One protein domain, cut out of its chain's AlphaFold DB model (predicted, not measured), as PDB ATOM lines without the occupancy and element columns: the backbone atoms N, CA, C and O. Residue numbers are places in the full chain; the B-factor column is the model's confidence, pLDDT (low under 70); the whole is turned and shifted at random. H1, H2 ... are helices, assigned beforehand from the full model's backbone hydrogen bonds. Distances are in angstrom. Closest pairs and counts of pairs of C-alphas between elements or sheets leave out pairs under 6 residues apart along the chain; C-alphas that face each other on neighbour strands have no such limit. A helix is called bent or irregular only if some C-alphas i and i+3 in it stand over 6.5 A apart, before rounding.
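What this domain is: This is residues 64 to 76 and 85 to 112 of the 155 residues of an uncharacterized protein of Penicillium nalgiovense (UniProt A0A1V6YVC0). The model is a flat, open C of chain with a short helix in its mouth: residues 85 to 112 make the C, with H2 along its back and H3 on one arm, and H1 lies in the opening. The helices do not form a joined core, for no named helix touches another; residues 73 to 76 run away from H1 to one end of the longest axis. The printed part has 41 residues, with three named helices in the order H1, H2, H3 and no named strand, and its class is all helix, though under half of the residues, 17 of 41, are in named elements. It is only just loose, close to compact, with a radius of gyration of the C-alphas of 10.9 A, and the C-alphas span 32 by 24 by 11 A.

How they stand to each other: The printed part begins with H1, residues 64 to 68, which is apart from H2, residues 95 to 102. H2 is also apart from H3, residues 107 to 110, although a tight link of 4 residues joins them. H1 and H3 are close but not clearly touching: their closest C-alphas, those of Leu 65 and Trp 108, are 7.6 A apart, and their centres are 12.1 A apart. In H1 and H2 every O i to N i+4 pair is within hydrogen-bond range. H3 is too short for such a pair, and its one O i to N i+3 pair is within range.

Where its parts are: H1 begins at C-alpha 64, at (11.551, -2.884, 45.732), and measures 6.2 A from first to last C-alpha. Residues 70 to 72, 86 to 88 and 90 to 92 are short helical runs without names. H2, the longest helix with 8 residues, runs from Ala 95, whose C-alpha is at (5.352, 15.939, 53.924), to Ile 102, and measures 10.3 A. H3 measures 5.7 A and ends at Lys 110, with its C-alpha at (6.280, 3.116, 35.687). No helix is bent or irregular.

The domain as a whole: The two C-alphas farthest apart are those of Lys 76 and Asp 105, at 32.5 A, while the first and last printed C-alphas, of Leu 64 and Leu 112, are 10.6 A apart. Residues 77 to 84 are cut out and not printed, and C-alphas 76 and 85 are 17.7 A apart across the cut. The link from H1 to H2 runs across this cut, with 26 residues between them in the chain, 8 of them not printed. The mean pLDDT of the printed part is 86.9, and residue 76 is its one residue under 70.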
ATOM      1  N   LEU A  64      11.358  -4.264  45.287       92.44
ATOM      2  CA  LEU A  64      11.551  -2.884  45.732       92.44
ATOM      3  C   LEU A  64      10.243  -2.278  46.254       92.44
ATOM      4  O   LEU A  64      10.233  -1.605  47.283       92.44
ATOM      5  N   LEU A  65       9.131  -2.523  45.554       91.94
ATOM      6  CA  LEU A  65       7.817  -2.040  45.985       91.94
ATOM      7  C   LEU A  65       7.316  -2.801  47.210       91.94
ATOM      8  O   LEU A  65       6.694  -2.189  48.070       91.94
ATOM      9  N   MET A  66       7.611  -4.096  47.315       90.12
ATOM     10  CA  MET A  66       7.274  -4.894  48.490       90.12
ATOM     11  C   MET A  66       7.994  -4.391  49.739       90.12
ATOM     12  O   MET A  66       7.372  -4.276  50.786       90.12
ATOM     13  N   GLU A  67       9.279  -4.063  49.632       88.75
ATOM     14  CA  GLU A  67      10.038  -3.487  50.743       88.75
ATOM     15  C   GLU A  67       9.501  -2.098  51.122       88.75
ATOM     16  O   GLU A  67       9.341  -1.785  52.297       88.75
ATOM     17  N   THR A  68       9.180  -1.266  50.124       88.12
ATOM     18  CA  THR A  68       8.780   0.134  50.348       88.12
ATOM     19  C   THR A  68       7.322   0.282  50.799       88.12
ATOM     20  O   THR A  68       6.985   1.212  51.531       88.12
ATOM     21  N   PHE A  69       6.449  -0.629  50.365       87.62
ATOM     22  CA  PHE A  69       5.010  -0.602  50.612       87.62
ATOM     23  C   PHE A  69       4.493  -1.941  51.142       87.62
ATOM     24  O   PHE A  69       3.490  -2.467  50.653       87.62
ATOM     25  N   ALA A  70       5.176  -2.501  52.139       82.81
ATOM     26  CA  ALA A  70       4.901  -3.835  52.673       82.81
ATOM     27  C   ALA A  70       3.413  -4.076  52.988       82.81
ATOM     28  O   ALA A  70       2.886  -5.148  52.684       82.81
ATOM     29  N   SER A  71       2.700  -3.069  53.502       82.81
ATOM     30  CA  SER A  71       1.270  -3.153  53.823       82.81
ATOM     31  C   SER A  71       0.395  -3.511  52.607       82.81
ATOM     32  O   SER A  71      -0.569  -4.262  52.754       82.81
ATOM     33  N   PHE A  72       0.746  -3.075  51.387       82.00
ATOM     34  CA  PHE A  72      -0.023  -3.379  50.165       82.00
ATOM     35  C   PHE A  72       0.225  -4.781  49.597       82.00
ATOM     36  O   PHE A  72      -0.581  -5.263  48.800       82.00
ATOM     37  N   PHE A  73       1.321  -5.447  49.966       84.06
ATOM     38  CA  PHE A  73       1.662  -6.757  49.415       84.06
ATOM     39  C   PHE A  73       1.163  -7.897  50.314       84.06
ATOM     40  O   PHE A  73       1.233  -7.783  51.539       84.06
ATOM     41  N   PRO A  74       0.687  -9.019  49.738       74.12
ATOM     42  CA  PRO A  74       0.270 -10.172  50.524       74.12
ATOM     43  C   PRO A  74       1.464 -10.775  51.268       74.12
ATOM     44  O   PRO A  74       2.486 -11.096  50.661       74.12
ATOM     45  N   THR A  75       1.320 -10.995  52.571       72.19
ATOM     46  CA  THR A  75       2.301 -11.723  53.384       72.19
ATOM     47  C   THR A  75       1.694 -13.041  53.841       72.19
ATOM     48  O   THR A  75       0.576 -13.052  54.347       72.19
ATOM     49  N   LYS A  76       2.438 -14.148  53.722       69.56
ATOM     50  CA  LYS A  76       1.949 -15.503  54.055       69.56
ATOM     51  C   LYS A  76       1.457 -15.663  55.502       69.56
ATOM     52  O   LYS A  76       0.653 -16.545  55.759       69.56
ATOM     53  N   ASP A  85      -3.165  -0.436  58.031       72.38
ATOM     54  CA  ASP A  85      -2.853   0.927  58.475       72.38
ATOM     55  C   ASP A  85      -1.992   1.659  57.429       72.38
ATOM     56  O   ASP A  85      -0.959   1.166  56.967       72.38
ATOM     57  N   PHE A  86      -2.423   2.864  57.053       78.06
ATOM     58  CA  PHE A  86      -1.674   3.751  56.160       78.06
ATOM     59  C   PHE A  86      -0.451   4.379  56.845       78.06
ATOM     60  O   PHE A  86       0.460   4.840  56.154       78.06
ATOM     61  N   SER A  87      -0.409   4.397  58.176       79.81
ATOM     62  CA  SER A  87       0.684   4.963  58.978       79.81
ATOM     63  C   SER A  87       1.991   4.177  58.832       79.81
ATOM     64  O   SER A  87       3.072   4.744  58.981       79.81
ATOM     65  N   ASP A  88       1.906   2.899  58.460       78.94
ATOM     66  CA  ASP A  88       3.066   2.030  58.226       78.94
ATOM     67  C   ASP A  88       3.794   2.335  56.905       78.94
ATOM     68  O   ASP A  88       4.909   1.864  56.662       78.94
ATOM     69  N   LEU A  89       3.174   3.111  56.013       83.69
ATOM     70  CA  LEU A  89       3.763   3.429  54.721       83.69
ATOM     71  C   LEU A  89       4.869   4.472  54.884       83.69
ATOM     72  O   LEU A  89       4.660   5.560  55.407       83.69
ATOM     73  N   VAL A  90       6.044   4.212  54.304       87.19
ATOM     74  CA  VAL A  90       7.168   5.167  54.345       87.19
ATOM     75  C   VAL A  90       6.760   6.553  53.826       87.19
ATOM     76  O   VAL A  90       7.225   7.566  54.341       87.19
ATOM     77  N   MET A  91       5.849   6.609  52.848       85.00
ATOM     78  CA  MET A  91       5.373   7.862  52.255       85.00
ATOM     79  C   MET A  91       4.535   8.741  53.199       85.00
ATOM     80  O   MET A  91       4.410   9.929  52.922       85.00
ATOM     81  N   THR A  92       3.941   8.193  54.267       87.38
ATOM     82  CA  THR A  92       3.032   8.931  55.169       87.38
ATOM     83  C   THR A  92       3.741   9.515  56.390       87.38
ATOM     84  O   THR A  92       3.126  10.253  57.153       87.38
ATOM     85  N   ARG A  93       5.048   9.252  56.549       87.19
ATOM     86  CA  ARG A  93       5.848   9.705  57.700       87.19
ATOM     87  C   ARG A  93       5.899  11.226  57.846       87.19
ATOM     88  O   ARG A  93       5.827  11.729  58.962       87.19
ATOM     89  N   ASP A  94       6.054  11.944  56.736       91.62
ATOM     90  CA  ASP A  94       6.130  13.404  56.704       91.62
ATOM     91  C   ASP A  94       5.901  13.957  55.283       91.62
ATOM     92  O   ASP A  94       5.975  13.236  54.282       91.62
ATOM     93  N   ALA A  95       5.654  15.266  55.186       91.00
ATOM     94  CA  ALA A  95       5.352  15.939  53.924       91.00
ATOM     95  C   ALA A  95       6.518  15.932  52.914       91.00
ATOM     96  O   ALA A  95       6.276  15.900  51.707       91.00
ATOM     97  N   SER A  96       7.774  15.946  53.373       92.81
ATOM     98  CA  SER A  96       8.952  15.898  52.496       92.81
ATOM     99  C   SER A  96       9.130  14.508  51.890       92.81
ATOM    100  O   SER A  96       9.371  14.376  50.687       92.81
ATOM    101  N   THR A  97       8.949  13.454  52.687       90.62
ATOM    102  CA  THR A  97       8.970  12.078  52.180       90.62
ATOM    103  C   THR A  97       7.827  11.856  51.191       90.62
ATOM    104  O   THR A  97       8.067  11.380  50.079       90.62
ATOM    105  N   LEU A  98       6.611  12.302  51.522       90.81
ATOM    106  CA  LEU A  98       5.478  12.256  50.597       90.81
ATOM    107  C   LEU A  98       5.805  12.958  49.273       90.81
ATOM    108  O   LEU A  98       5.586  12.375  48.209       90.81
ATOM    109  N   ALA A  99       6.386  14.163  49.329       92.56
ATOM    110  CA  ALA A  99       6.779  14.932  48.149       92.56
ATOM    111  C   ALA A  99       7.692  14.127  47.210       92.56
ATOM    112  O   ALA A  99       7.494  14.163  45.997       92.56
ATOM    113  N   GLN A 100       8.639  13.350  47.749       90.94
ATOM    114  CA  GLN A 100       9.534  12.496  46.959       90.94
ATOM    115  C   GLN A 100       8.784  11.358  46.254       90.94
ATOM    116  O   GLN A 100       9.050  11.084  45.081       90.94
ATOM    117  N   PHE A 101       7.817  10.730  46.929       90.50
ATOM    118  CA  PHE A 101       7.002   9.658  46.353       90.50
ATOM    119  C   PHE A 101       6.014  10.162  45.297       90.50
ATOM    120  O   PHE A 101       5.777   9.476  44.296       90.50
ATOM    121  N   ILE A 102       5.451  11.364  45.470       90.94
ATOM    122  CA  ILE A 102       4.452  11.907  44.537       90.94
ATOM    123  C   ILE A 102       5.048  12.536  43.269       90.94
ATOM    124  O   ILE A 102       4.298  12.907  42.364       90.94
ATOM    125  N   ARG A 103       6.377  12.633  43.167       92.44
ATOM    126  CA  ARG A 103       7.059  13.161  41.981       92.44
ATOM    127  C   ARG A 103       6.610  12.456  40.701       92.44
ATOM    128  O   ARG A 103       6.619  11.229  40.617       92.44
ATOM    129  N   ALA A 104       6.275  13.238  39.676       91.06
ATOM    130  CA  ALA A 104       5.804  12.714  38.392       91.06
ATOM    131  C   ALA A 104       6.856  11.853  37.663       91.06
ATOM    132  O   ALA A 104       6.501  10.937  36.922       91.06
ATOM    133  N   ASP A 105       8.141  12.129  37.885       89.50
ATOM    134  CA  ASP A 105       9.274  11.418  37.291       89.50
ATOM    135  C   ASP A 105       9.766  10.228  38.130       89.50
ATOM    136  O   ASP A 105      10.707   9.546  37.719       89.50
ATOM    137  N   ALA A 106       9.132   9.943  39.275       90.38
ATOM    138  CA  ALA A 106       9.521   8.833  40.131       90.38
ATOM    139  C   ALA A 106       9.411   7.501  39.373       90.38
ATOM    140  O   ALA A 106       8.347   7.133  38.867       90.38
ATOM    141  N   SER A 107      10.524   6.768  39.301       91.06
ATOM    142  CA  SER A 107      10.647   5.546  38.501       91.06
ATOM    143  C   SER A 107       9.601   4.493  38.863       91.06
ATOM    144  O   SER A 107       9.010   3.887  37.971       91.06
ATOM    145  N   TRP A 108       9.303   4.348  40.155       92.00
ATOM    146  CA  TRP A 108       8.350   3.372  40.684       92.00
ATOM    147  C   TRP A 108       6.951   3.469  40.054       92.00
ATOM    148  O   TRP A 108       6.285   2.451  39.899       92.00
ATOM    149  N   ARG A 109       6.532   4.661  39.600       91.12
ATOM    150  CA  ARG A 109       5.232   4.885  38.937       91.12
ATOM    151  C   ARG A 109       5.091   4.158  37.602       91.12
ATOM    152  O   ARG A 109       3.981   3.958  37.126       91.12
ATOM    153  N   LYS A 110       6.217   3.823  36.973       91.31
ATOM    154  CA  LYS A 110       6.280   3.116  35.687       91.31
ATOM    155  C   LYS A 110       6.598   1.632  35.866       91.31
ATOM    156  O   LYS A 110       6.665   0.915  34.874       91.31
ATOM    157  N   MET A 111       6.840   1.188  37.099       94.44
ATOM    158  CA  MET A 111       7.167  -0.198  37.398       94.44
ATOM    159  C   MET A 111       5.891  -1.007  37.619       94.44
ATOM    160  O   MET A 111       4.909  -0.537  38.192       94.44
ATOM    161  N   LEU A 112       5.925  -2.260  37.196       93.31
ATOM    162  CA  LEU A 112       4.906  -3.249  37.480       93.31
ATOM    163  C   LEU A 112       4.958  -3.623  38.966       93.31
ATOM    164  O   LEU A 112       6.034  -3.791  39.542       93.31
TER     165      LEU A 112